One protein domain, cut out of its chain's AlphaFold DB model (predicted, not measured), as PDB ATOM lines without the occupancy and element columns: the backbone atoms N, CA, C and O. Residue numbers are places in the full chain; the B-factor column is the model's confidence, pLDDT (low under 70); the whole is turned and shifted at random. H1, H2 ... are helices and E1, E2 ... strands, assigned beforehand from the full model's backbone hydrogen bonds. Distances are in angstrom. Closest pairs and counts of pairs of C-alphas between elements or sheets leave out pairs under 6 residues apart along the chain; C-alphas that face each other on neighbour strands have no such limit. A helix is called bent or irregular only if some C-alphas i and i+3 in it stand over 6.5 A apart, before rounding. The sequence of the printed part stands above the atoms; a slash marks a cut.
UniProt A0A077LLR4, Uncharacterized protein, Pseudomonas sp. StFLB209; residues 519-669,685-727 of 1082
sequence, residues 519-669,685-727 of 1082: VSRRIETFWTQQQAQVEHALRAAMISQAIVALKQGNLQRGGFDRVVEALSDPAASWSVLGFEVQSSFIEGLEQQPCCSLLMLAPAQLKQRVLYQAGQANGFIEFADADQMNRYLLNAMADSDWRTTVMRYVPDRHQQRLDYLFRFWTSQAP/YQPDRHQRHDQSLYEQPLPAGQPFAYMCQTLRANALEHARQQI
ATOM      1  N   VAL A 519       6.730 -23.877 -25.305       90.06
ATOM      2  CA  VAL A 519       8.013 -23.173 -25.148       90.06
ATOM      3  C   VAL A 519       8.993 -23.583 -26.242       90.06
ATOM      4  O   VAL A 519       9.598 -22.711 -26.858       90.06
ATOM      5  N   SER A 520       9.097 -24.880 -26.541       90.44
ATOM      6  CA  SER A 520       9.976 -25.382 -27.604       90.44
ATOM      7  C   SER A 520       9.618 -24.757 -28.955       90.44
ATOM      8  O   SER A 520      10.497 -24.228 -29.628       90.44
ATOM      9  N   ARG A 521       8.324 -24.694 -29.304       91.81
ATOM     10  CA  ARG A 521       7.861 -24.041 -30.539       91.81
ATOM     11  C   ARG A 521       8.188 -22.545 -30.570       91.81
ATOM     12  O   ARG A 521       8.578 -22.038 -31.618       91.81
ATOM     13  N   ARG A 522       8.039 -21.827 -29.449       90.44
ATOM     14  CA  ARG A 522       8.389 -20.394 -29.371       90.44
ATOM     15  C   ARG A 522       9.890 -20.158 -29.519       90.44
ATOM     16  O   ARG A 522      10.267 -19.244 -30.242       90.44
ATOM     17  N   ILE A 523      10.721 -20.989 -28.888       90.62
ATOM     18  CA  ILE A 523      12.180 -20.955 -29.050       90.62
ATOM     19  C   ILE A 523      12.539 -21.189 -30.518       90.62
ATOM     20  O   ILE A 523      13.258 -20.387 -31.100       90.62
ATOM     21  N   GLU A 524      11.998 -22.233 -31.148       90.88
ATOM     22  CA  GLU A 524      12.253 -22.502 -32.568       90.88
ATOM     23  C   GLU A 524      11.818 -21.348 -33.469       90.88
ATOM     24  O   GLU A 524      12.597 -20.933 -34.319       90.88
ATOM     25  N   THR A 525      10.622 -20.795 -33.243       91.69
ATOM     26  CA  THR A 525      10.095 -19.668 -34.029       91.69
ATOM     27  C   THR A 525      11.001 -18.441 -33.909       91.69
ATOM     28  O   THR A 525      11.357 -17.848 -34.925       91.69
ATOM     29  N   PHE A 526      11.428 -18.103 -32.687       90.75
ATOM     30  CA  PHE A 526      12.371 -17.014 -32.436       90.75
ATOM     31  C   PHE A 526      13.672 -17.212 -33.219       90.75
ATOM     32  O   PHE A 526      14.054 -16.337 -33.990       90.75
ATOM     33  N   TRP A 527      14.309 -18.381 -33.089       88.88
ATOM     34  CA  TRP A 527      15.567 -18.654 -33.783       88.88
ATOM     35  C   TRP A 527      15.404 -18.640 -35.301       88.88
ATOM     36  O   TRP A 527      16.294 -18.150 -35.977       88.88
ATOM     37  N   THR A 528      14.283 -19.118 -35.852       88.31
ATOM     38  CA  THR A 528      14.046 -19.055 -37.306       88.31
ATOM     39  C   THR A 528      13.807 -17.640 -37.825       88.31
ATOM     40  O   THR A 528      14.206 -17.337 -38.942       88.31
ATOM     41  N   GLN A 529      13.159 -16.774 -37.041       89.94
ATOM     42  CA  GLN A 529      12.845 -15.403 -37.458       89.94
ATOM     43  C   GLN A 529      14.027 -14.454 -37.257       89.94
ATOM     44  O   GLN A 529      14.223 -13.551 -38.061       89.94
ATOM     45  N   GLN A 530      14.807 -14.662 -36.195       87.75
ATOM     46  CA  GLN A 530      15.848 -13.733 -35.761       87.75
ATOM     47  C   GLN A 530      17.275 -14.231 -36.016       87.75
ATOM     48  O   GLN A 530      18.223 -13.601 -35.556       87.75
ATOM     49  N   GLN A 531      17.456 -15.336 -36.750       87.56
ATOM     50  CA  GLN A 531      18.777 -15.927 -36.996       87.56
ATOM     51  C   GLN A 531      19.790 -14.898 -37.516       87.56
ATOM     52  O   GLN A 531      20.848 -14.740 -36.918       87.56
ATOM     53  N   ALA A 532      19.440 -14.157 -38.573       86.00
ATOM     54  CA  ALA A 532      20.334 -13.175 -39.187       86.00
ATOM     55  C   ALA A 532      20.735 -12.054 -38.212       86.00
ATOM     56  O   ALA A 532      21.890 -11.641 -38.182       86.00
ATOM     57  N   GLN A 533      19.803 -11.597 -37.367       83.44
ATOM     58  CA  GLN A 533      20.086 -10.575 -36.356       83.44
ATOM     59  C   GLN A 533      21.012 -11.100 -35.251       83.44
ATOM     60  O   GLN A 533      21.894 -10.373 -34.797       83.44
ATOM     61  N   VAL A 534      20.852 -12.362 -34.827       84.88
ATOM     62  CA  VAL A 534      21.766 -12.983 -33.852       84.88
ATOM     63  C   VAL A 534      23.152 -13.191 -34.459       84.88
ATOM     64  O   VAL A 534      24.143 -12.873 -33.808       84.88
ATOM     65  N   GLU A 535      23.242 -13.687 -35.694       86.69
ATOM     66  CA  GLU A 535      24.524 -13.861 -36.392       86.69
ATOM     67  C   GLU A 535      25.260 -12.529 -36.538       86.69
ATOM     68  O   GLU A 535      26.453 -12.447 -36.243       86.69
ATOM     69  N   HIS A 536      24.537 -11.468 -36.895       82.12
ATOM     70  CA  HIS A 536      25.078 -10.119 -36.964       82.12
ATOM     71  C   HIS A 536      25.595  -9.628 -35.601       82.12
ATOM     72  O   HIS A 536      26.724  -9.155 -35.511       82.12
ATOM     73  N   ALA A 537      24.829  -9.824 -34.520       81.44
ATOM     74  CA  ALA A 537      25.264  -9.460 -33.170       81.44
ATOM     75  C   ALA A 537      26.503 -10.256 -32.710       81.44
ATOM     76  O   ALA A 537      27.393  -9.703 -32.064       81.44
ATOM     77  N   LEU A 538      26.593 -11.545 -33.059       84.56
ATOM     78  CA  LEU A 538      27.772 -12.373 -32.776       84.56
ATOM     79  C   LEU A 538      28.998 -11.905 -33.570       84.56
ATOM     80  O   LEU A 538      30.097 -11.856 -33.018       84.56
ATOM     81  N   ARG A 539      28.813 -11.524 -34.840       86.12
ATOM     82  CA  ARG A 539      29.869 -10.958 -35.689       86.12
ATOM     83  C   ARG A 539      30.383  -9.633 -35.134       86.12
ATOM     84  O   ARG A 539      31.591  -9.482 -34.976       86.12
ATOM     85  N   ALA A 540      29.485  -8.719 -34.777       80.81
ATOM     86  CA  ALA A 540      29.815  -7.437 -34.157       80.81
ATOM     87  C   ALA A 540      30.612  -7.611 -32.853       80.81
ATOM     88  O   ALA A 540      31.641  -6.960 -32.640       80.81
ATOM     89  N   ALA A 541      30.184  -8.549 -31.998       81.81
ATOM     90  CA  ALA A 541      30.883  -8.875 -30.760       81.81
ATOM     91  C   ALA A 541      32.292  -9.431 -31.024       81.81
ATOM     92  O   ALA A 541      33.248  -8.987 -30.390       81.81
ATOM     93  N   MET A 542      32.436 -10.346 -31.988       87.50
ATOM     94  CA  MET A 542      33.731 -10.917 -32.364       87.50
ATOM     95  C   MET A 542      34.681  -9.853 -32.937       87.50
ATOM     96  O   MET A 542      35.840  -9.795 -32.533       87.50
ATOM     97  N   ILE A 543      34.195  -8.976 -33.824       86.81
ATOM     98  CA  ILE A 543      34.967  -7.850 -34.379       86.81
ATOM     99  C   ILE A 543      35.465  -6.943 -33.250       86.81
ATOM    100  O   ILE A 543      36.658  -6.660 -33.163       86.81
ATOM    101  N   SER A 544      34.574  -6.548 -32.340       81.69
ATOM    102  CA  SER A 544      34.926  -5.696 -31.200       81.69
ATOM    103  C   SER A 544      35.988  -6.353 -30.313       81.69
ATOM    104  O   SER A 544      36.973  -5.717 -29.944       81.69
ATOM    105  N   GLN A 545      35.839  -7.651 -30.021       84.19
ATOM    106  CA  GLN A 545      36.804  -8.408 -29.220       84.19
ATOM    107  C   GLN A 545      38.167  -8.566 -29.907       84.19
ATOM    108  O   GLN A 545      39.184  -8.541 -29.216       84.19
ATOM    109  N   ALA A 546      38.219  -8.677 -31.238       87.31
ATOM    110  CA  ALA A 546      39.482  -8.704 -31.979       87.31
ATOM    111  C   ALA A 546      40.249  -7.377 -31.840       87.31
ATOM    112  O   ALA A 546      41.460  -7.382 -31.624       87.31
ATOM    113  N   ILE A 547      39.541  -6.242 -31.892       84.06
ATOM    114  CA  ILE A 547      40.140  -4.911 -31.712       84.06
ATOM    115  C   ILE A 547      40.645  -4.735 -30.277       84.06
ATOM    116  O   ILE A 547      41.761  -4.260 -30.074       84.06
ATOM    117  N   VAL A 548      39.850  -5.139 -29.278       81.94
ATOM    118  CA  VAL A 548      40.269  -5.104 -27.867       81.94
ATOM    119  C   VAL A 548      41.520  -5.958 -27.655       81.94
ATOM    120  O   VAL A 548      42.481  -5.480 -27.056       81.94
ATOM    121  N   ALA A 549      41.547  -7.181 -28.189       84.56
ATOM    122  CA  ALA A 549      42.685  -8.085 -28.050       84.56
ATOM    123  C   ALA A 549      43.960  -7.544 -28.716       84.56
ATOM    124  O   ALA A 549      45.042  -7.673 -28.143       84.56
ATOM    125  N   LEU A 550      43.835  -6.893 -29.880       85.56
ATOM    126  CA  LEU A 550      44.944  -6.205 -30.546       85.56
ATOM    127  C   LEU A 550      45.475  -5.048 -29.686       85.56
ATOM    128  O   LEU A 550      46.679  -4.946 -29.468       85.56
ATOM    129  N   LYS A 551      44.587  -4.202 -29.145       83.00
ATOM    130  CA  LYS A 551      44.979  -3.068 -28.285       83.00
ATOM    131  C   LYS A 551      45.624  -3.505 -26.968       83.00
ATOM    132  O   LYS A 551      46.497  -2.810 -26.465       83.00
ATOM    133  N   GLN A 552      45.200  -4.639 -26.414       80.94
ATOM    134  CA  GLN A 552      45.768  -5.217 -25.193       80.94
ATOM    135  C   GLN A 552      47.079  -5.986 -25.434       80.94
ATOM    136  O   GLN A 552      47.727  -6.382 -24.470       80.94
ATOM    137  N   GLY A 553      47.467  -6.227 -26.692       81.62
ATOM    138  CA  GLY A 553      48.655  -7.012 -27.044       81.62
ATOM    139  C   GLY A 553      48.485  -8.534 -26.934       81.62
ATOM    140  O   GLY A 553      49.458  -9.263 -27.105       81.62
ATOM    141  N   ASN A 554      47.266  -9.032 -26.688       82.56
ATOM    142  CA  ASN A 554      46.951 -10.472 -26.657       82.56
ATOM    143  C   ASN A 554      46.941 -11.109 -28.057       82.56
ATOM    144  O   ASN A 554      47.102 -12.322 -28.205       82.56
ATOM    145  N   LEU A 555      46.721 -10.282 -29.080       85.94
ATOM    146  CA  LEU A 555      46.724 -10.657 -30.484       85.94
ATOM    147  C   LEU A 555      47.801  -9.837 -31.194       85.94
ATOM    148  O   LEU A 555      47.739  -8.607 -31.180       85.94
ATOM    149  N   GLN A 556      48.791 -10.499 -31.796       90.00
ATOM    150  CA  GLN A 556      49.822  -9.799 -32.558       90.00
ATOM    151  C   GLN A 556      49.320  -9.487 -33.967       90.00
ATOM    152  O   GLN A 556      48.252  -9.935 -34.392       90.00
ATOM    153  N   ARG A 557      50.118  -8.732 -34.732       88.25
ATOM    154  CA  ARG A 557      49.754  -8.342 -36.096       88.25
ATOM    155  C   ARG A 557      49.437  -9.546 -36.991       88.25
ATOM    156  O   ARG A 557      48.407  -9.548 -37.656       88.25
ATOM    157  N   GLY A 558      50.278 -10.582 -36.951       86.81
ATOM    158  CA  GLY A 558      50.077 -11.798 -37.746       86.81
ATOM    159  C   GLY A 558      48.793 -12.551 -37.381       86.81
ATOM    160  O   GLY A 558      48.058 -12.974 -38.273       86.81
ATOM    161  N   GLY A 559      48.481 -12.678 -36.086       88.00
ATOM    162  CA  GLY A 559      47.217 -13.249 -35.623       88.00
ATOM    163  C   GLY A 559      46.001 -12.411 -36.027       88.00
ATOM    164  O   GLY A 559      44.995 -12.968 -36.465       88.00
ATOM    165  N   PHE A 560      46.097 -11.081 -35.941       90.88
ATOM    166  CA  PHE A 560      45.031 -10.166 -36.355       90.88
ATOM    167  C   PHE A 560      44.727 -10.279 -37.848       90.88
ATOM    168  O   PHE A 560      43.563 -10.444 -38.212       90.88
ATOM    169  N   ASP A 561      45.755 -10.290 -38.700       89.62
ATOM    170  CA  ASP A 561      45.585 -10.435 -40.148       89.62
ATOM    171  C   ASP A 561      44.836 -11.722 -40.508       89.62
ATOM    172  O   ASP A 561      43.938 -11.698 -41.349       89.62
ATOM    173  N   ARG A 562      45.105 -12.820 -39.792       87.38
ATOM    174  CA  ARG A 562      44.377 -14.086 -39.970       87.38
ATOM    175  C   ARG A 562      42.927 -14.026 -39.538       87.38
ATOM    176  O   ARG A 562      42.092 -14.672 -40.159       87.38
ATOM    177  N   VAL A 563      42.609 -13.294 -38.473       90.88
ATOM    178  CA  VAL A 563      41.211 -13.096 -38.070       90.88
ATOM    179  C   VAL A 563      40.469 -12.325 -39.161       90.88
ATOM    180  O   VAL A 563      39.352 -12.697 -39.519       90.88
ATOM    181  N   VAL A 564      41.092 -11.292 -39.741       90.94
ATOM    182  CA  VAL A 564      40.483 -10.530 -40.842       90.94
ATOM    183  C   VAL A 564      40.310 -11.386 -42.096       90.94
ATOM    184  O   VAL A 564      39.241 -11.353 -42.711       90.94
ATOM    185  N   GLU A 565      41.324 -12.173 -42.453       88.69
ATOM    186  CA  GLU A 565      41.273 -13.124 -43.563       88.69
ATOM    187  C   GLU A 565      40.161 -14.155 -43.341       88.69
ATOM    188  O   GLU A 565      39.284 -14.296 -44.187       88.69
ATOM    189  N   ALA A 566      40.095 -14.773 -42.160       88.25
ATOM    190  CA  ALA A 566      39.113 -15.807 -41.847       88.25
ATOM    191  C   ALA A 566      37.656 -15.315 -41.795       88.25
ATOM    192  O   ALA A 566      36.727 -16.107 -41.951       88.25
ATOM    193  N   LEU A 567      37.439 -14.021 -41.545       88.56
ATOM    194  CA  LEU A 567      36.114 -13.397 -41.620       88.56
ATOM    195  C   LEU A 567      35.765 -12.917 -43.036       88.56
ATOM    196  O   LEU A 567      34.585 -12.717 -43.334       88.56
ATOM    197  N   SER A 568      36.770 -12.716 -43.888       84.12
ATOM    198  CA  SER A 568      36.614 -12.275 -45.277       84.12
ATOM    199  C   SER A 568      36.459 -13.436 -46.254       84.12
ATOM    200  O   SER A 568      35.713 -13.317 -47.223       84.12
ATOM    201  N   ASP A 569      37.187 -14.526 -46.023       82.12
ATOM    202  CA  ASP A 569      37.301 -15.656 -46.933       82.12
ATOM    203  C   ASP A 569      36.240 -16.728 -46.625       82.12
ATOM    204  O   ASP A 569      36.224 -17.291 -45.524       82.12
ATOM    205  N   PRO A 570      35.355 -17.067 -47.580       72.56
ATOM    206  CA  PRO A 570      34.421 -18.178 -47.423       72.56
ATOM    207  C   PRO A 570      35.106 -19.553 -47.322       72.56
ATOM    208  O   PRO A 570      34.461 -20.501 -46.877       72.56
ATOM    209  N   ALA A 571      36.378 -19.691 -47.711       75.19
ATOM    210  CA  ALA A 571      37.136 -20.938 -47.604       75.19
ATOM    211  C   ALA A 571      37.843 -21.126 -46.248       75.19
ATOM    212  O   ALA A 571      38.447 -22.177 -46.013       75.19
ATOM    213  N   ALA A 572      37.747 -20.153 -45.336       79.06
ATOM    214  CA  ALA A 572      38.400 -20.220 -44.037       79.06
ATOM    215  C   ALA A 572      37.951 -21.445 -43.220       79.06
ATOM    216  O   ALA A 572      36.756 -21.708 -43.046       79.06
ATOM    217  N   SER A 573      38.926 -22.186 -42.684       80.75
ATOM    218  CA  SER A 573      38.690 -23.375 -41.867       80.75
ATOM    219  C   SER A 573      38.714 -23.032 -40.380       80.75
ATOM    220  O   SER A 573      39.777 -22.847 -39.778       80.75
ATOM    221  N   TRP A 574      37.531 -22.984 -39.779       88.88
ATOM    222  CA  TRP A 574      37.370 -22.890 -38.332       88.88
ATOM    223  C   TRP A 574      37.308 -24.281 -37.702       88.88
ATOM    224  O   TRP A 574      36.856 -25.246 -38.315       88.88
ATOM    225  N   SER A 575      37.723 -24.381 -36.448       89.25
ATOM    226  CA  SER A 575      37.559 -25.581 -35.629       89.25
ATOM    227  C   SER A 575      36.933 -25.210 -34.289       89.25
ATOM    228  O   SER A 575      37.078 -24.088 -33.808       89.25
ATOM    229  N   VAL A 576      36.180 -26.133 -33.703       90.81
ATOM    230  CA  VAL A 576      35.538 -25.967 -32.398       90.81
ATOM    231  C   VAL A 576      36.234 -26.878 -31.413       90.81
ATOM    232  O   VAL A 576      36.420 -28.064 -31.690       90.81
ATOM    233  N   LEU A 577      36.567 -26.334 -30.248       88.94
ATOM    234  CA  LEU A 577      37.034 -27.140 -29.132       88.94
ATOM    235  C   LEU A 577      35.838 -27.631 -28.314       88.94
ATOM    236  O   LEU A 577      34.874 -26.907 -28.048       88.94
ATOM    237  N   GLY A 578      35.893 -28.894 -27.924       86.75
ATOM    238  CA  GLY A 578      34.873 -29.564 -27.138       86.75
ATOM    239  C   GLY A 578      35.467 -30.447 -26.057       86.75
ATOM    240  O   GLY A 578      36.682 -30.618 -25.953       86.75
ATOM    241  N   PHE A 579      34.571 -31.028 -25.269       82.81
ATOM    242  CA  PHE A 579      34.915 -31.888 -24.148       82.81
ATOM    243  C   PHE A 579      34.277 -33.259 -24.316       82.81
ATOM    244  O   PHE A 579      33.105 -33.362 -24.687       82.81
ATOM    245  N   GLU A 580      35.014 -34.314 -23.997       76.31
ATOM    246  CA  GLU A 580      34.434 -35.646 -23.856       76.31
ATOM    247  C   GLU A 580      33.869 -35.807 -22.440       76.31
ATOM    248  O   GLU A 580      34.596 -35.778 -21.447       76.31
ATOM    249  N   VAL A 581      32.544 -35.933 -22.332       70.81
ATOM    250  CA  VAL A 581      31.841 -36.011 -21.048       70.81
ATOM    251  C   VAL A 581      31.037 -37.296 -20.979       70.81
ATOM    252  O   VAL A 581      30.134 -37.535 -21.777       70.81
ATOM    253  N   GLN A 582      31.305 -38.101 -19.954       64.38
ATOM    254  CA  GLN A 582      30.427 -39.202 -19.584       64.38
ATOM    255  C   GLN A 582      29.386 -38.715 -18.567       64.38
ATOM    256  O   GLN A 582      29.706 -38.400 -17.416       64.38
ATOM    257  N   SER A 583      28.130 -38.631 -19.002       55.28
ATOM    258  CA  SER A 583      27.001 -38.114 -18.215       55.28
ATOM    259  C   SER A 583      26.393 -39.152 -17.258       55.28
ATOM    260  O   SER A 583      25.843 -38.796 -16.213       55.28
ATOM    261  N   SER A 584      26.510 -40.450 -17.566       54.12
ATOM    262  CA  SER A 584      26.107 -41.546 -16.676       54.12
ATOM    263  C   SER A 584      26.873 -42.835 -16.952       54.12
ATOM    264  O   SER A 584      27.425 -43.010 -18.029       54.12
ATOM    265  N   PHE A 585      26.846 -43.776 -16.005       49.44
ATOM    266  CA  PHE A 585      27.495 -45.082 -16.158       49.44
ATOM    267  C   PHE A 585      26.853 -45.986 -17.227       49.44
ATOM    268  O   PHE A 585      27.454 -46.975 -17.633       49.44
ATOM    269  N   ILE A 586      25.614 -45.689 -17.638       49.69
ATOM    270  CA  ILE A 586      24.874 -46.470 -18.642       49.69
ATOM    271  C   ILE A 586      25.179 -45.963 -20.053       49.69
ATOM    272  O   ILE A 586      25.125 -46.726 -21.015       49.69
ATOM    273  N   GLU A 587      25.465 -44.669 -20.179       51.84
ATOM    274  CA  GLU A 587      25.729 -44.010 -21.453       51.84
ATOM    275  C   GLU A 587      27.249 -43.937 -21.695       51.84
ATOM    276  O   GLU A 587      28.049 -43.850 -20.759       51.84
ATOM    277  N   GLY A 588      27.655 -44.047 -22.962       57.78
ATOM    278  CA  GLY A 588      29.059 -43.928 -23.361       57.78
ATOM    279  C   GLY A 588      29.587 -42.495 -23.236       57.78
ATOM    280  O   GLY A 588      28.852 -41.579 -22.870       57.78
ATOM    281  N   LEU A 589      30.867 -42.300 -23.564       67.50
ATOM    282  CA  LEU A 589      31.465 -40.968 -23.708       67.50
ATOM    283  C   LEU A 589      30.715 -40.176 -24.790       67.50
ATOM    284  O   LEU A 589      30.615 -40.624 -25.935       67.50
ATOM    285  N   GLU A 590      30.180 -39.012 -24.423       71.56
ATOM    286  CA  GLU A 590      29.556 -38.076 -25.357       71.56
ATOM    287  C   GLU A 590      30.532 -36.937 -25.668       71.56
ATOM    288  O   GLU A 590      31.123 -36.347 -24.766       71.56
ATOM    289  N   GLN A 591      30.691 -36.616 -26.951       80.44
ATOM    290  CA  GLN A 591      31.467 -35.455 -27.384       80.44
ATOM    291  C   GLN A 591      30.574 -34.217 -27.328       80.44
ATOM    292  O   GLN A 591      29.551 -34.150 -28.011       80.44
ATOM    293  N   GLN A 592      30.958 -33.245 -26.503       83.69
ATOM    294  CA  GLN A 592      30.219 -32.010 -26.294       83.69
ATOM    295  C   GLN A 592      31.034 -30.827 -26.837       83.69
ATOM    296  O   GLN A 592      31.905 -30.313 -26.130       83.69
ATOM    297  N   PRO A 593      30.776 -30.376 -28.080       85.12
ATOM    298  CA  PRO A 593      31.435 -29.193 -28.611       85.12
ATOM    299  C   PRO A 593      30.988 -27.937 -27.856       85.12
ATOM    300  O   PRO A 593      29.843 -27.846 -27.394       85.12
ATOM    301  N   CYS A 594      31.896 -26.968 -27.734       87.75
ATOM    302  CA  CYS A 594      31.649 -25.713 -27.042       87.75
ATOM    303  C   CYS A 594      31.771 -24.533 -28.009       87.75
ATOM    304  O   CYS A 594      32.865 -24.123 -28.381       87.75
ATOM    305  N   CYS A 595      30.637 -23.938 -28.388       85.69
ATOM    306  CA  CYS A 595      30.613 -22.815 -29.333       85.69
ATOM    307  C   CYS A 595      31.324 -21.541 -28.837       85.69
ATOM    308  O   CYS A 595      31.542 -20.633 -29.634       85.69
ATOM    309  N   SER A 596      31.694 -21.463 -27.551       86.00
ATOM    310  CA  SER A 596      32.501 -20.357 -27.033       86.00
ATOM    311  C   SER A 596      33.988 -20.502 -27.310       86.00
ATOM    312  O   SER A 596      34.693 -19.517 -27.153       86.00
ATOM    313  N   LEU A 597      34.468 -21.700 -27.655       90.38
ATOM    314  CA  LEU A 597      35.877 -21.986 -27.896       90.38
ATOM    315  C   LEU A 597      36.059 -22.332 -29.374       90.38
ATOM    316  O   LEU A 597      35.882 -23.480 -29.788       90.38
ATOM    317  N   LEU A 598      36.387 -21.318 -30.168       91.94
ATOM    318  CA  LEU A 598      36.671 -21.479 -31.591       91.94
ATOM    319  C   LEU A 598      38.166 -21.331 -31.824       91.94
ATOM    320  O   LEU A 598      38.802 -20.465 -31.236       91.94
ATOM    321  N   MET A 599      38.727 -22.147 -32.698       91.12
ATOM    322  CA  MET A 599      40.137 -22.104 -33.040       91.12
ATOM    323  C   MET A 599      40.310 -21.907 -34.544       91.12
ATOM    324  O   MET A 599      39.721 -22.614 -35.367       91.12
ATOM    325  N   LEU A 600      41.171 -20.953 -34.884       89.19
ATOM    326  CA  LEU A 600      41.721 -20.772 -36.218       89.19
ATOM    327  C   LEU A 600      43.043 -21.532 -36.307       89.19
ATOM    328  O   LEU A 600      44.018 -21.209 -35.622       89.19
ATOM    329  N   ALA A 601      43.051 -22.552 -37.159       75.00
ATOM    330  CA  ALA A 601      44.190 -23.415 -37.416       75.00
ATOM    331  C   ALA A 601      44.430 -23.491 -38.930       75.00
ATOM    332  O   ALA A 601      43.821 -24.324 -39.603       75.00
ATOM    333  N   PRO A 602      45.300 -22.635 -39.493       66.06
ATOM    334  CA  PRO A 602      45.677 -22.747 -40.894       66.06
ATOM    335  C   PRO A 602      46.339 -24.109 -41.124       66.06
ATOM    336  O   PRO A 602      47.243 -24.487 -40.376       66.06
ATOM    337  N   ALA A 603      45.939 -24.837 -42.169       61.97
ATOM    338  CA  ALA A 603      46.456 -26.183 -42.451       61.97
ATOM    339  C   ALA A 603      47.991 -26.235 -42.627       61.97
ATOM    340  O   ALA A 603      48.599 -27.291 -42.478       61.97
ATOM    341  N   GLN A 604      48.617 -25.095 -42.934       64.62
ATOM    342  CA  GLN A 604      50.034 -24.973 -43.279       64.62
ATOM    343  C   GLN A 604      50.921 -24.481 -42.121       64.62
ATOM    344  O   GLN A 604      52.142 -24.585 -42.210       64.62
ATOM    345  N   LEU A 605      50.345 -23.948 -41.035       68.75
ATOM    346  CA  LEU A 605      51.099 -23.279 -39.968       68.75
ATOM    347  C   LEU A 605      50.822 -23.903 -38.595       68.75
ATOM    348  O   LEU A 605      49.703 -24.311 -38.284       68.75
ATOM    349  N   LYS A 606      51.862 -23.955 -37.751       78.75
ATOM    350  CA  LYS A 606      51.763 -24.453 -36.366       78.75
ATOM    351  C   LYS A 606      51.029 -23.491 -35.429       78.75
ATOM    352  O   LYS A 606      50.470 -23.935 -34.432       78.75
ATOM    353  N   GLN A 607      51.013 -22.204 -35.773       83.06
ATOM    354  CA  GLN A 607      50.359 -21.168 -34.984       83.06
ATOM    355  C   GLN A 607      48.847 -21.400 -34.890       83.06
ATOM    356  O   GLN A 607      48.203 -21.848 -35.847       83.06
ATOM    357  N   ARG A 608      48.285 -21.076 -33.724       86.50
ATOM    358  CA  ARG A 608      46.864 -21.229 -33.396       86.50
ATOM    359  C   ARG A 608      46.335 -19.924 -32.824       86.50
ATOM    360  O   ARG A 608      46.981 -19.324 -31.972       86.50
ATOM    361  N   VAL A 609      45.153 -19.504 -33.262       91.38
ATOM    362  CA  VAL A 609      44.448 -18.369 -32.653       91.38
ATOM    363  C   VAL A 609      43.163 -18.894 -32.028       91.38
ATOM    364  O   VAL A 609      42.317 -19.455 -32.724       91.38
ATOM    365  N   LEU A 610      43.039 -18.745 -30.712       91.94
ATOM    366  CA  LEU A 610      41.872 -19.168 -29.944       91.94
ATOM    367  C   LEU A 610      40.951 -17.972 -29.715       91.94
ATOM    368  O   LEU A 610      41.382 -16.933 -29.217       91.94
ATOM    369  N   TYR A 611      39.677 -18.159 -30.021       92.50
ATOM    370  CA  TYR A 611      38.594 -17.256 -29.680       92.50
ATOM    371  C   TYR A 611      37.798 -17.805 -28.494       92.50
ATOM    372  O   TYR A 611      37.371 -18.963 -28.510       92.50
ATOM    373  N   GLN A 612      37.590 -16.962 -27.483       89.19
ATOM    374  CA  GLN A 612      36.867 -17.266 -26.252       89.19
ATOM    375  C   GLN A 612      35.688 -16.303 -26.056       89.19
ATOM    376  O   GLN A 612      35.818 -15.209 -25.500       89.19
ATOM    377  N   ALA A 613      34.500 -16.723 -26.493       83.25
ATOM    378  CA  ALA A 613      33.310 -15.882 -26.440       83.25
ATOM    379  C   ALA A 613      32.941 -15.496 -24.994       83.25
ATOM    380  O   ALA A 613      32.750 -16.352 -24.129       83.25
ATOM    381  N   GLY A 614      32.761 -14.196 -24.749       71.56
ATOM    382  CA  GLY A 614      32.346 -13.655 -23.448       71.56
ATOM    383  C   GLY A 614      33.446 -13.520 -22.390       71.56
ATOM    384  O   GLY A 614      33.125 -13.103 -21.282       71.56
ATOM    385  N   GLN A 615      34.705 -13.837 -22.710       77.12
ATOM    386  CA  GLN A 615      35.852 -13.560 -21.838       77.12
ATOM    387  C   GLN A 615      36.379 -12.134 -22.035       77.12
ATOM    388  O   GLN A 615      36.185 -11.539 -23.099       77.12
ATOM    389  N   ALA A 616      37.099 -11.618 -21.030       68.56
ATOM    390  CA  ALA A 616      37.824 -10.349 -21.137       68.56
ATOM    391  C   ALA A 616      38.875 -10.396 -22.264       68.56
ATOM    392  O   ALA A 616      38.948  -9.486 -23.087       68.56
ATOM    393  N   ASN A 617      39.611 -11.509 -22.356       78.81
ATOM    394  CA  ASN A 617      40.548 -11.782 -23.443       78.81
ATOM    395  C   ASN A 617      39.850 -12.631 -24.512       78.81
ATOM    396  O   ASN A 617      39.916 -13.858 -24.491       78.81
ATOM    397  N   GLY A 618      39.138 -11.970 -25.428       82.19
ATOM    398  CA  GLY A 618      38.351 -12.657 -26.456       82.19
ATOM    399  C   GLY A 618      39.191 -13.414 -27.489       82.19
ATOM    400  O   GLY A 618      38.756 -14.461 -27.952       82.19
ATOM    401  N   PHE A 619      40.389 -12.928 -27.829       90.44
ATOM    402  CA  PHE A 619      41.322 -13.589 -28.750       90.44
ATOM    403  C   PHE A 619      42.706 -13.723 -28.128       90.44
ATOM    404  O   PHE A 619      43.196 -12.778 -27.507       90.44
ATOM    405  N   ILE A 620      43.333 -14.883 -28.325       90.06
ATOM    406  CA  ILE A 620      44.688 -15.172 -27.851       90.06
ATOM    407  C   ILE A 620      45.440 -15.955 -28.926       90.06
ATOM    408  O   ILE A 620      44.922 -16.928 -29.483       90.06
ATOM    409  N   GLU A 621      46.662 -15.522 -29.214       91.00
ATOM    410  CA  GLU A 621      47.558 -16.164 -30.171       91.00
ATOM    411  C   GLU A 621      48.558 -17.102 -29.481       91.00
ATOM    412  O   GLU A 621      49.138 -16.774 -28.445       91.00
ATOM    413  N   PHE A 622      48.782 -18.272 -30.081       90.06
ATOM    414  CA  PHE A 622      49.724 -19.287 -29.615       90.06
ATOM    415  C   PHE A 622      50.658 -19.727 -30.742       90.06
ATOM    416  O   PHE A 622      50.251 -19.860 -31.902       90.06
ATOM    417  N   ALA A 623      51.914 -20.006 -30.390       86.44
ATOM    418  CA  ALA A 623      52.918 -20.484 -31.337       86.44
ATOM    419  C   ALA A 623      52.652 -21.929 -31.796       86.44
ATOM    420  O   ALA A 623      52.891 -22.262 -32.960       86.44
ATOM    421  N   ASP A 624      52.149 -22.771 -30.890       84.31
ATOM    422  CA  ASP A 624      51.857 -24.185 -31.109       84.31
ATOM    423  C   ASP A 624      50.674 -24.682 -30.251       84.31
ATOM    424  O   ASP A 624      50.122 -23.967 -29.405       84.31
ATOM    425  N   ALA A 625      50.266 -25.933 -30.483       81.44
ATOM    426  CA  ALA A 625      49.194 -26.579 -29.729       81.44
ATOM    427  C   ALA A 625      49.563 -26.822 -28.251       81.44
ATOM    428  O   ALA A 625      48.687 -26.796 -27.387       81.44
ATOM    429  N   ASP A 626      50.845 -27.010 -27.934       82.69
ATOM    430  CA  ASP A 626      51.305 -27.312 -26.575       82.69
ATOM    431  C   ASP A 626      51.233 -26.086 -25.658       82.69
ATOM    432  O   ASP A 626      50.879 -26.187 -24.479       82.69
ATOM    433  N   GLN A 627      51.548 -24.901 -26.180       86.56
ATOM    434  CA  GLN A 627      51.376 -23.629 -25.488       86.56
ATOM    435  C   GLN A 627      49.895 -23.340 -25.237       86.56
ATOM    436  O   GLN A 627      49.538 -22.938 -24.129       86.56
ATOM    437  N   MET A 628      49.033 -23.614 -26.221       87.00
ATOM    438  CA  MET A 628      47.584 -23.492 -26.056       87.00
ATOM    439  C   MET A 628      47.066 -24.435 -24.962       87.00
ATOM    440  O   MET A 628      46.330 -24.001 -24.079       87.00
ATOM    441  N   ASN A 629      47.485 -25.704 -24.964       83.62
ATOM    442  CA  ASN A 629      47.072 -26.680 -23.952       83.62
ATOM    443  C   ASN A 629      47.519 -26.275 -22.539       83.62
ATOM    444  O   ASN A 629      46.734 -26.364 -21.595       83.62
ATOM    445  N   ARG A 630      48.749 -25.763 -22.387       84.50
ATOM    446  CA  ARG A 630      49.238 -25.204 -21.112       84.50
ATOM    447  C   ARG A 630      48.423 -23.995 -20.659       84.50
ATOM    448  O   ARG A 630      48.109 -23.876 -19.478       84.50
ATOM    449  N   TYR A 631      48.059 -23.115 -21.586       88.19
ATOM    450  CA  TYR A 631      47.197 -21.981 -21.278       88.19
ATOM    451  C   TYR A 631      45.795 -22.434 -20.844       88.19
ATOM    452  O   TYR A 631      45.304 -21.961 -19.823       88.19
ATOM    453  N   LEU A 632      45.174 -23.383 -21.554       86.19
ATOM    454  CA  LEU A 632      43.859 -23.920 -21.194       86.19
ATOM    455  C   LEU A 632      43.875 -24.589 -19.816       86.19
ATOM    456  O   LEU A 632      42.940 -24.400 -19.045       86.19
ATOM    457  N   LEU A 633      44.947 -25.306 -19.467       80.94
ATOM    458  CA  LEU A 633      45.156 -25.851 -18.123       80.94
ATOM    459  C   LEU A 633      45.116 -24.766 -17.043       80.94
ATOM    460  O   LEU A 633      44.406 -24.910 -16.049       80.94
ATOM    461  N   ASN A 634      45.825 -23.661 -17.264       85.00
ATOM    462  CA  ASN A 634      45.818 -22.534 -16.337       85.00
ATOM    463  C   ASN A 634      44.452 -21.827 -16.313       85.00
ATOM    464  O   ASN A 634      43.967 -21.472 -15.245       85.00
ATOM    465  N   ALA A 635      43.795 -21.672 -17.462       85.31
ATOM    466  CA  ALA A 635      42.477 -21.048 -17.558       85.31
ATOM    467  C   ALA A 635      41.385 -21.882 -16.865       85.31
ATOM    468  O   ALA A 635      40.503 -21.337 -16.213       85.31
ATOM    469  N   MET A 636      41.466 -23.216 -16.915       83.12
ATOM    470  CA  MET A 636      40.548 -24.105 -16.193       83.12
ATOM    471  C   MET A 636      40.656 -23.971 -14.668       83.12
ATOM    472  O   MET A 636      39.725 -24.354 -13.959       83.12
ATOM    473  N   ALA A 637      41.767 -23.443 -14.148       81.06
ATOM    474  CA  ALA A 637      41.943 -23.191 -12.720       81.06
ATOM    475  C   ALA A 637      41.113 -21.976 -12.258       81.06
ATOM    476  O   ALA A 637      40.609 -21.955 -11.131       81.06
ATOM    477  N   ASP A 638      40.915 -21.002 -13.147       84.81
ATOM    478  CA  ASP A 638      40.143 -19.786 -12.902       84.81
ATOM    479  C   ASP A 638      38.635 -20.096 -12.794       84.81
ATOM    480  O   ASP A 638      38.056 -20.837 -13.597       84.81
ATOM    481  N   SER A 639      37.978 -19.575 -11.754       84.50
ATOM    482  CA  SER A 639      36.533 -19.727 -11.565       84.50
ATOM    483  C   SER A 639      35.732 -18.956 -12.606       84.50
ATOM    484  O   SER A 639      34.711 -19.457 -13.085       84.50
ATOM    485  N   ASP A 640      36.189 -17.765 -12.982       85.12
ATOM    486  CA  ASP A 640      35.445 -16.870 -13.866       85.12
ATOM    487  C   ASP A 640      35.474 -17.408 -15.294       85.12
ATOM    488  O   ASP A 640      34.431 -17.503 -15.957       85.12
ATOM    489  N   TRP A 641      36.635 -17.917 -15.715       86.75
ATOM    490  CA  TRP A 641      36.760 -18.618 -16.984       86.75
ATOM    491  C   TRP A 641      35.831 -19.838 -17.055       86.75
ATOM    492  O   TRP A 641      35.035 -19.962 -17.993       86.75
ATOM    493  N   ARG A 642      35.866 -20.703 -16.028       85.50
ATOM    494  CA  ARG A 642      35.023 -21.907 -15.948       85.50
ATOM    495  C   ARG A 642      33.541 -21.579 -16.006       85.50
ATOM    496  O   ARG A 642      32.809 -22.221 -16.760       85.50
ATOM    497  N   THR A 643      33.081 -20.599 -15.226       85.94
ATOM    498  CA  THR A 643      31.661 -20.223 -15.223       85.94
ATOM    499  C   THR A 643      31.206 -19.710 -16.584       85.94
ATOM    500  O   THR A 643      30.115 -20.062 -17.031       85.94
ATOM    501  N   THR A 644      32.050 -18.948 -17.277       83.94
ATOM    502  CA  THR A 644      31.744 -18.410 -18.603       83.94
ATOM    503  C   THR A 644      31.657 -19.513 -19.653       83.94
ATOM    504  O   THR A 644      30.656 -19.583 -20.360       83.94
ATOM    505  N   VAL A 645      32.627 -20.433 -19.711       85.38
ATOM    506  CA  VAL A 645      32.591 -21.574 -20.649       85.38
ATOM    507  C   VAL A 645      31.400 -22.488 -20.367       85.38
ATOM    508  O   VAL A 645      30.697 -22.898 -21.292       85.38
ATOM    509  N   MET A 646      31.104 -22.756 -19.092       84.00
ATOM    510  CA  MET A 646      29.971 -23.598 -18.704       84.00
ATOM    511  C   MET A 646      28.618 -23.054 -19.175       84.00
ATOM    512  O   MET A 646      27.748 -23.856 -19.507       84.00
ATOM    513  N   ARG A 647      28.438 -21.729 -19.285       83.69
ATOM    514  CA  ARG A 647      27.186 -21.125 -19.791       83.69
ATOM    515  C   ARG A 647      26.873 -21.497 -21.244       83.69
ATOM    516  O   ARG A 647      25.711 -21.461 -21.639       83.69
ATOM    517  N   TYR A 648      27.881 -21.876 -22.030       84.88
ATOM    518  CA  TYR A 648      27.719 -22.319 -23.419       84.88
ATOM    519  C   TYR A 648      27.549 -23.835 -23.555       84.88
ATOM    520  O   TYR A 648      27.430 -24.345 -24.671       84.88
ATOM    521  N   VAL A 649      27.511 -24.557 -22.436       84.31
ATOM    522  CA  VAL A 649      27.311 -26.004 -22.382       84.31
ATOM    523  C   VAL A 649      25.976 -26.305 -21.686       84.31
ATOM    524  O   VAL A 649      25.634 -25.630 -20.714       84.31
ATOM    525  N   PRO A 650      25.203 -27.318 -22.125       82.62
ATOM    526  CA  PRO A 650      23.964 -27.700 -21.446       82.62
ATOM    527  C   PRO A 650      24.161 -28.007 -19.951       82.62
ATOM    528  O   PRO A 650      25.087 -28.744 -19.597       82.62
ATOM    529  N   ASP A 651      23.248 -27.544 -19.084       76.81
ATOM    530  CA  ASP A 651      23.391 -27.646 -17.615       76.81
ATOM    531  C   ASP A 651      23.648 -29.073 -17.113       76.81
ATOM    532  O   ASP A 651      24.406 -29.278 -16.167       76.81
ATOM    533  N   ARG A 652      23.087 -30.086 -17.788       72.38
ATOM    534  CA  ARG A 652      23.331 -31.507 -17.472       72.38
ATOM    535  C   ARG A 652      24.813 -31.907 -17.456       72.38
ATOM    536  O   ARG A 652      25.161 -32.842 -16.743       72.38
ATOM    537  N   HIS A 653      25.668 -31.244 -18.239       75.69
ATOM    538  CA  HIS A 653      27.106 -31.522 -18.279       75.69
ATOM    539  C   HIS A 653      27.910 -30.573 -17.380       75.69
ATOM    540  O   HIS A 653      29.025 -30.926 -17.010       75.69
ATOM    541  N   GLN A 654      27.360 -29.421 -16.977       80.62
ATOM    542  CA  GLN A 654      28.093 -28.384 -16.237       80.62
ATOM    543  C   GLN A 654      28.652 -28.890 -14.904       80.62
ATOM    544  O   GLN A 654      29.838 -28.729 -14.649       80.62
ATOM    545  N   GLN A 655      27.851 -29.573 -14.076       75.25
ATOM    546  CA  GLN A 655      28.334 -30.085 -12.781       75.25
ATOM    547  C   GLN A 655      29.490 -31.084 -12.951       75.25
ATOM    548  O   GLN A 655      30.443 -31.091 -12.171       75.25
ATOM    549  N   ARG A 656      29.408 -31.938 -13.977       74.06
ATOM    550  CA  ARG A 656      30.441 -32.934 -14.273       74.06
ATOM    551  C   ARG A 656      31.693 -32.281 -14.849       74.06
ATOM    552  O   ARG A 656      32.787 -32.653 -14.446       74.06
ATOM    553  N   LEU A 657      31.535 -31.311 -15.743       76.88
ATOM    554  CA  LEU A 657      32.634 -30.539 -16.315       76.88
ATOM    555  C   LEU A 657      33.344 -29.684 -15.270       76.88
ATOM    556  O   LEU A 657      34.564 -29.693 -15.248       76.88
ATOM    557  N   ASP A 658      32.628 -29.026 -14.353       79.62
ATOM    558  CA  ASP A 658      33.259 -28.287 -13.248       79.62
ATOM    559  C   ASP A 658      34.099 -29.220 -12.369       79.62
ATOM    560  O   ASP A 658      35.227 -28.892 -12.007       79.62
ATOM    561  N   TYR A 659      33.587 -30.421 -12.077       76.31
ATOM    562  CA  TYR A 659      34.376 -31.447 -11.399       76.31
ATOM    563  C   TYR A 659      35.628 -31.828 -12.205       76.31
ATOM    564  O   TYR A 659      36.715 -31.871 -11.634       76.31
ATOM    565  N   LEU A 660      35.497 -32.078 -13.514       75.00
ATOM    566  CA  LEU A 660      36.620 -32.447 -14.383       75.00
ATOM    567  C   LEU A 660      37.664 -31.328 -14.485       75.00
ATOM    568  O   LEU A 660      38.845 -31.600 -14.305       75.00
ATOM    569  N   PHE A 661      37.253 -30.070 -14.662       79.06
ATOM    570  CA  PHE A 661      38.155 -28.918 -14.698       79.06
ATOM    571  C   PHE A 661      38.928 -28.758 -13.383       79.06
ATOM    572  O   PHE A 661      40.145 -28.573 -13.400       79.06
ATOM    573  N   ARG A 662      38.262 -28.908 -12.229       77.50
ATOM    574  CA  ARG A 662      38.928 -28.899 -10.910       77.50
ATOM    575  C   ARG A 662      39.848 -30.101 -10.711       77.50
ATOM    576  O   ARG A 662      40.866 -29.991 -10.034       77.50
ATOM    577  N   PHE A 663      39.479 -31.255 -11.257       75.06
ATOM    578  CA  PHE A 663      40.274 -32.475 -11.169       75.06
ATOM    579  C   PHE A 663      41.549 -32.372 -12.015       75.06
ATOM    580  O   PHE A 663      42.632 -32.639 -11.505       75.06
ATOM    581  N   TRP A 664      41.449 -31.917 -13.268       73.88
ATOM    582  CA  TRP A 664      42.600 -31.732 -14.161       73.88
ATOM    583  C   TRP A 664      43.582 -30.677 -13.647       73.88
ATOM    584  O   TRP A 664      44.788 -30.832 -13.808       73.88
ATOM    585  N   THR A 665      43.080 -29.651 -12.961       72.88
ATOM    586  CA  THR A 665      43.899 -28.606 -12.324       72.88
ATOM    587  C   THR A 665      44.413 -28.992 -10.937       72.88
ATOM    588  O   THR A 665      45.059 -28.187 -10.274       72.88
ATOM    589  N   SER A 666      44.139 -30.221 -10.474       70.19
ATOM    590  CA  SER A 666      44.488 -30.715  -9.131       70.19
ATOM    591  C   SER A 666      43.940 -29.865  -7.969       70.19
ATOM    592  O   SER A 666      44.401 -29.990  -6.838       70.19
ATOM    593  N   GLN A 667      42.932 -29.021  -8.222       65.00
ATOM    594  CA  GLN A 667      42.260 -28.192  -7.212       65.00
ATOM    595  C   GLN A 667      41.122 -28.928  -6.491       65.00
ATOM    596  O   GLN A 667      40.651 -28.481  -5.444       65.00
ATOM    597  N   ALA A 668      40.625 -30.032  -7.052       57.44
ATOM    598  CA  ALA A 668      39.596 -30.834  -6.407       57.44
ATOM    599  C   ALA A 668      40.191 -31.581  -5.196       57.44
ATOM    600  O   ALA A 668      41.124 -32.369  -5.379       57.44
ATOM    601  N   PRO A 669      39.647 -31.419  -3.973       50.69
ATOM    602  CA  PRO A 669      40.038 -32.281  -2.869       50.69
ATOM    603  C   PRO A 669      39.671 -33.726  -3.220       50.69
ATOM    604  O   PRO A 669      38.544 -34.005  -3.645       50.69
ATOM    605  N   TYR A 685      32.609 -45.541 -10.231       40.97
ATOM    606  CA  TYR A 685      32.161 -44.187 -10.586       40.97
ATOM    607  C   TYR A 685      33.193 -43.334 -11.335       40.97
ATOM    608  O   TYR A 685      32.788 -42.366 -11.976       40.97
ATOM    609  N   GLN A 686      34.498 -43.626 -11.254       45.22
ATOM    610  CA  GLN A 686      35.537 -42.753 -11.826       45.22
ATOM    611  C   GLN A 686      36.470 -43.480 -12.810       45.22
ATOM    612  O   GLN A 686      37.636 -43.721 -12.484       45.22
ATOM    613  N   PRO A 687      36.009 -43.778 -14.041       47.59
ATOM    614  CA  PRO A 687      36.903 -44.189 -15.129       47.59
ATOM    615  C   PRO A 687      38.005 -43.144 -15.416       47.59
ATOM    616  O   PRO A 687      39.093 -43.497 -15.874       47.59
ATOM    617  N   ASP A 688      37.769 -41.877 -15.054       45.28
ATOM    618  CA  ASP A 688      38.675 -40.739 -15.266       45.28
ATOM    619  C   ASP A 688      39.990 -40.823 -14.473       45.28
ATOM    620  O   ASP A 688      40.974 -40.202 -14.862       45.28
ATOM    621  N   ARG A 689      40.062 -41.607 -13.380       47.31
ATOM    622  CA  ARG A 689      41.327 -41.795 -12.634       47.31
ATOM    623  C   ARG A 689      42.412 -42.484 -13.471       47.31
ATOM    624  O   ARG A 689      43.585 -42.428 -13.110       47.31
ATOM    625  N   HIS A 690      42.028 -43.141 -14.566       43.72
ATOM    626  CA  HIS A 690      42.936 -43.878 -15.445       43.72
ATOM    627  C   HIS A 690      43.064 -43.281 -16.853       43.72
ATOM    628  O   HIS A 690      43.995 -43.648 -17.572       43.72
ATOM    629  N   GLN A 691      42.177 -42.364 -17.246       48.25
ATOM    630  CA  GLN A 691      42.236 -41.685 -18.540       48.25
ATOM    631  C   GLN A 691      43.008 -40.376 -18.371       48.25
ATOM    632  O   GLN A 691      42.513 -39.398 -17.819       48.25
ATOM    633  N   ARG A 692      44.283 -40.394 -18.778       48.12
ATOM    634  CA  ARG A 692      45.142 -39.205 -18.764       48.12
ATOM    635  C   ARG A 692      44.551 -38.093 -19.639       48.12
ATOM    636  O   ARG A 692      43.867 -38.356 -20.625       48.12
ATOM    637  N   HIS A 693      44.914 -36.876 -19.249       44.41
ATOM    638  CA  HIS A 693      44.674 -35.560 -19.844       44.41
ATOM    639  C   HIS A 693      44.465 -35.519 -21.377       44.41
ATOM    640  O   HIS A 693      43.576 -34.811 -21.850       44.41
ATOM    641  N   ASP A 694      45.214 -36.321 -22.138       46.78
ATOM    642  CA  ASP A 694      45.283 -36.289 -23.608       46.78
ATOM    643  C   ASP A 694      43.992 -36.681 -24.349       46.78
ATOM    644  O   ASP A 694      43.906 -36.482 -25.556       46.78
ATOM    645  N   GLN A 695      42.988 -37.250 -23.671       50.41
ATOM    646  CA  GLN A 695      41.771 -37.767 -24.325       50.41
ATOM    647  C   GLN A 695      40.507 -36.924 -24.094       50.41
ATOM    648  O   GLN A 695      39.440 -37.307 -24.558       50.41
ATOM    649  N   SER A 696      40.589 -35.790 -23.388       56.72
ATOM    650  CA  SER A 696      39.388 -35.035 -22.980       56.72
ATOM    651  C   SER A 696      39.049 -33.811 -23.837       56.72
ATOM    652  O   SER A 696      37.870 -33.473 -23.957       56.72
ATOM    653  N   LEU A 697      40.057 -33.163 -24.431       68.88
ATOM    654  CA  LEU A 697      39.894 -32.047 -25.362       68.88
ATOM    655  C   LEU A 697      39.782 -32.601 -26.778       68.88
ATOM    656  O   LEU A 697      40.692 -33.249 -27.290       68.88
ATOM    657  N   TYR A 698      38.642 -32.344 -27.400       78.62
ATOM    658  CA  TYR A 698      38.326 -32.804 -28.742       78.62
ATOM    659  C   TYR A 698      38.238 -31.601 -29.682       78.62
ATOM    660  O   TYR A 698      37.593 -30.604 -29.361       78.62
ATOM    661  N   GLU A 699      38.874 -31.708 -30.846       85.25
ATOM    662  CA  GLU A 699      38.803 -30.717 -31.917       85.25
ATOM    663  C   GLU A 699      37.847 -31.195 -33.017       85.25
ATOM    664  O   GLU A 699      38.009 -32.281 -33.583       85.25
ATOM    665  N   GLN A 700      36.850 -30.370 -33.332       86.56
ATOM    666  CA  GLN A 700      35.920 -30.591 -34.432       86.56
ATOM    667  C   GLN A 700      36.177 -29.580 -35.554       86.56
ATOM    668  O   GLN A 700      35.921 -28.394 -35.340       86.56
ATOM    669  N   PRO A 701      36.594 -29.992 -36.764       86.56
ATOM    670  CA  PRO A 701      36.638 -29.074 -37.895       86.56
ATOM    671  C   PRO A 701      35.213 -28.664 -38.295       86.56
ATOM    672  O   PRO A 701      34.315 -29.507 -38.396       86.56
ATOM    673  N   LEU A 702      35.002 -27.366 -38.510       86.38
ATOM    674  CA  LEU A 702      33.757 -26.826 -39.046       86.38
ATOM    675  C   LEU A 702      33.754 -26.889 -40.581       86.38
ATOM    676  O   LEU A 702      34.818 -26.896 -41.203       86.38
ATOM    677  N   PRO A 703      32.563 -26.928 -41.210       80.19
ATOM    678  CA  PRO A 703      32.440 -26.695 -42.645       80.19
ATOM    679  C   PRO A 703      33.069 -25.349 -43.034       80.19
ATOM    680  O   PRO A 703      33.050 -24.416 -42.231       80.19
ATOM    681  N   ALA A 704      33.588 -25.254 -44.261       72.50
ATOM    682  CA  ALA A 704      34.172 -24.017 -44.779       72.50
ATOM    683  C   ALA A 704      33.175 -22.848 -44.680       72.50
ATOM    684  O   ALA A 704      31.998 -23.000 -45.029       72.50
ATOM    685  N   GLY A 705      33.653 -21.707 -44.180       74.62
ATOM    686  CA  GLY A 705      32.872 -20.485 -44.006       74.62
ATOM    687  C   GLY A 705      32.913 -19.935 -42.580       74.62
ATOM    688  O   GLY A 705      33.665 -20.387 -41.718       74.62
ATOM    689  N   GLN A 706      32.089 -18.919 -42.322       84.00
ATOM    690  CA  GLN A 706      32.051 -18.237 -41.027       84.00
ATOM    691  C   GLN A 706      31.377 -19.093 -39.932       84.00
ATOM    692  O   GLN A 706      30.384 -19.778 -40.195       84.00
ATOM    693  N   PRO A 707      31.834 -19.010 -38.667       89.25
ATOM    694  CA  PRO A 707      31.370 -19.894 -37.595       89.25
ATOM    695  C   PRO A 707      29.994 -19.511 -37.017       89.25
ATOM    696  O   PRO A 707      29.433 -20.259 -36.214       89.25
ATOM    697  N   PHE A 708      29.417 -18.366 -37.400       89.44
ATOM    698  CA  PHE A 708      28.221 -17.802 -36.756       89.44
ATOM    699  C   PHE A 708      26.970 -18.673 -36.906       89.44
ATOM    700  O   PHE A 708      26.219 -18.839 -35.941       89.44
ATOM    701  N   ALA A 709      26.781 -19.304 -38.068       88.00
ATOM    702  CA  ALA A 709      25.670 -20.227 -38.289       88.00
ATOM    703  C   ALA A 709      25.770 -21.453 -37.363       88.00
ATOM    704  O   ALA A 709      24.777 -21.876 -36.765       88.00
ATOM    705  N   TYR A 710      26.982 -21.989 -37.178       89.50
ATOM    706  CA  TYR A 710      27.236 -23.083 -36.242       89.50
ATOM    707  C   TYR A 710      26.995 -22.658 -34.786       89.50
ATOM    708  O   TYR A 710      26.354 -23.389 -34.023       89.50
ATOM    709  N   MET A 711      27.453 -21.461 -34.399       89.38
ATOM    710  CA  MET A 711      27.186 -20.905 -33.071       89.38
ATOM    711  C   MET A 711      25.679 -20.779 -32.824       89.38
ATOM    712  O   MET A 711      25.194 -21.250 -31.798       89.38
ATOM    713  N   CYS A 712      24.915 -20.244 -33.779       88.38
ATOM    714  CA  CYS A 712      23.460 -20.123 -33.667       88.38
ATOM    715  C   CYS A 712      22.766 -21.485 -33.554       88.38
ATOM    716  O   CYS A 712      21.884 -21.659 -32.712       88.38
ATOM    717  N   GLN A 713      23.179 -22.478 -34.346       89.25
ATOM    718  CA  GLN A 713      22.649 -23.842 -34.249       89.25
ATOM    719  C   GLN A 713      22.923 -24.467 -32.875       89.25
ATOM    720  O   GLN A 713      22.023 -25.065 -32.278       89.25
ATOM    721  N   THR A 714      24.136 -24.289 -32.351       88.62
ATOM    722  CA  THR A 714      24.538 -24.812 -31.039       88.62
ATOM    723  C   THR A 714      23.789 -24.110 -29.908       88.62
ATOM    724  O   THR A 714      23.214 -24.773 -29.046       88.62
ATOM    725  N   LEU A 715      23.696 -22.778 -29.938       87.06
ATOM    726  CA  LEU A 715      22.938 -21.990 -28.960       87.06
ATOM    727  C   LEU A 715      21.443 -22.326 -28.990       87.06
ATOM    728  O   LEU A 715      20.826 -22.475 -27.934       87.06
ATOM    729  N   ARG A 716      20.860 -22.529 -30.177       88.81
ATOM    730  CA  ARG A 716      19.481 -23.010 -30.334       88.81
ATOM    731  C   ARG A 716      19.291 -24.383 -29.694       88.81
ATOM    732  O   ARG A 716      18.323 -24.583 -28.960       88.81
ATOM    733  N   ALA A 717      20.193 -25.328 -29.965       87.00
ATOM    734  CA  ALA A 717      20.137 -26.667 -29.384       87.00
ATOM    735  C   ALA A 717      20.253 -26.616 -27.852       87.00
ATOM    736  O   ALA A 717      19.453 -27.246 -27.155       87.00
ATOM    737  N   ASN A 718      21.172 -25.802 -27.333       86.44
ATOM    738  CA  ASN A 718      21.358 -25.583 -25.902       86.44
ATOM    739  C   ASN A 718      20.126 -24.938 -25.255       86.44
ATOM    740  O   ASN A 718      19.699 -25.394 -24.198       86.44
ATOM    741  N   ALA A 719      19.498 -23.946 -25.893       85.00
ATOM    742  CA  ALA A 719      18.283 -23.304 -25.388       85.00
ATOM    743  C   ALA A 719      17.102 -24.286 -25.294       85.00
ATOM    744  O   ALA A 719      16.373 -24.303 -24.299       85.00
ATOM    745  N   LEU A 720      16.926 -25.144 -26.307       86.06
ATOM    746  CA  LEU A 720      15.911 -26.200 -26.288       86.06
ATOM    747  C   LEU A 720      16.188 -27.233 -25.193       86.06
ATOM    748  O   LEU A 720      15.269 -27.685 -24.508       86.06
ATOM    749  N   GLU A 721      17.450 -27.606 -25.015       82.69
ATOM    750  CA  GLU A 721      17.846 -28.568 -23.996       82.69
ATOM    751  C   GLU A 721      17.704 -27.992 -22.579       82.69
ATOM    752  O   GLU A 721      17.171 -28.666 -21.696       82.69
ATOM    753  N   HIS A 722      18.054 -26.721 -22.381       83.00
ATOM    754  CA  HIS A 722      17.826 -25.988 -21.139       83.00
ATOM    755  C   HIS A 722      16.326 -25.913 -20.808       83.00
ATOM    756  O   HIS A 722      15.918 -26.240 -19.693       83.00
ATOM    757  N   ALA A 723      15.465 -25.618 -21.790       83.44
ATOM    758  CA  ALA A 723      14.014 -25.637 -21.594       83.44
ATOM    759  C   ALA A 723      13.494 -27.027 -21.170       83.44
ATOM    760  O   ALA A 723      12.664 -27.128 -20.263       83.44
ATOM    761  N   ARG A 724      14.013 -28.113 -21.765       82.81
ATOM    762  CA  ARG A 724      13.671 -29.504 -21.389       82.81
ATOM    763  C   ARG A 724      14.129 -29.883 -19.978       82.81
ATOM    764  O   ARG A 724      13.531 -30.769 -19.366       82.81
ATOM    765  N   GLN A 725      15.188 -29.252 -19.477       76.00
ATOM    766  CA  GLN A 725      15.717 -29.473 -18.130       76.00
ATOM    767  C   GLN A 725      15.010 -28.614 -17.077       76.00
ATOM    768  O   GLN A 725      14.791 -29.078 -15.955       76.00
ATOM    769  N   GLN A 726      14.606 -27.393 -17.423       80.62
ATOM    770  CA  GLN A 726      13.917 -26.492 -16.503       80.62
ATOM    771  C   GLN A 726      12.435 -26.864 -16.320       80.62
ATOM    772  O   GLN A 726      11.924 -26.802 -15.202       80.62
ATOM    773  N   ILE A 727      11.749 -27.270 -17.394       83.69
ATOM    774  CA  ILE A 727      10.307 -27.559 -17.386       83.69
ATOM    775  C   ILE A 727      10.048 -29.001 -16.938       83.69
ATOM    776  O   ILE A 727      10.604 -29.951 -17.495       83.69
TER     777      ILE A 727
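This is residues 519 to 669 and 685 to 727 of the 1082 residues of an uncharacterized protein of Pseudomonas sp. StFLB209 (UniProt A0A077LLR4). A strongly twisted, curled sheet of five strands sits in the middle, with helices on both faces, H6 with H1b and H2 on one and H3 on the other, which makes three layers. The bent helix H1 sends its arm H1a away from the sheet, side by side with H6, while H4 and H5 graze the sheet elsewhere. The printed part has 194 residues with six named helices and five named strands, in the order H1 H2 E1 E2 E3 E4 H3 H4 H5 E5 H6, and its class is mixed. The antiparallel sheet runs E4 E3 E2 E1 E5; the whole is compact, with a radius of gyration of the C-alphas of 17.2 A, and spans 47 by 43 by 28 A.

Start at H1, residues 519 to 551, by its hydrogen bonds one helix but bent: C-alphas 529 and 532 are 8.0 A apart. Its arms are H1a, residues 519 to 529, and H1b, residues 532 to 551. H2, residues 557 to 568, makes a helical hairpin with H1b at a shallow tilt of 12 degrees; the closest C-alphas are Leu 550 and Phe 560, 7.0 A. Next comes a meander, each strand the antiparallel neighbour of the one before: E1, 574 to 581, E2, 590 to 600, E3, 608 to 612, and E4, 619 to 622. Look for N 577 and O 597 at 3.0 A, N 611 and O 598 at 2.7 A, and N 610 and O 620 at 2.9 A. E2 bends by 83 degrees at residue 596. H3, residues 625 to 637, touches H5, residues 651 to 664, at Met 636 and Phe 661, closest C-alphas 5.6 A. H4, residues 639 to 646, and H5 form a helical hairpin at a steep tilt of 43 degrees. E5, residues 697 to 701, is the antiparallel neighbour of E1, with N 578 and O 698 within hydrogen-bond range at 2.8 A. H6, residues 708 to 726, lies over E2 at a height of 7.5 A over the sheet, on the opposite face from H3. With residues 716 to 723 H6 touches H1a, closest C-alphas Ser 520 and Leu 720, 6.1 A. Every O i to N i+4 pair is within hydrogen-bond range in H1a, H1b, H2, H4 and H6; H3 has 8 of 9 and H5 8 of 10.

Find C-alpha 519 at (8.013, -23.173, -25.148), where H1a begins. H1b measures 28.8 A, E1 22.4 A, E2 23.8 A and H6 26.3 A. H5 is irregular, with C-alphas 652 and 655 7.0 A apart. H6 ends at C-alpha 726, (13.917, -26.492, -16.503).

The farthest C-alphas, Lys 551 and Ile 586, are 48.8 A apart. Residues 670 to 684 are not printed, and C-alphas 669 and 685 are 16.2 A apart across this cut. Of the links printed whole, none is long. The pLDDT, the model's own confidence, is under 70 at 29 residues of the printed part, among them 582 to 589 and 685 to 697.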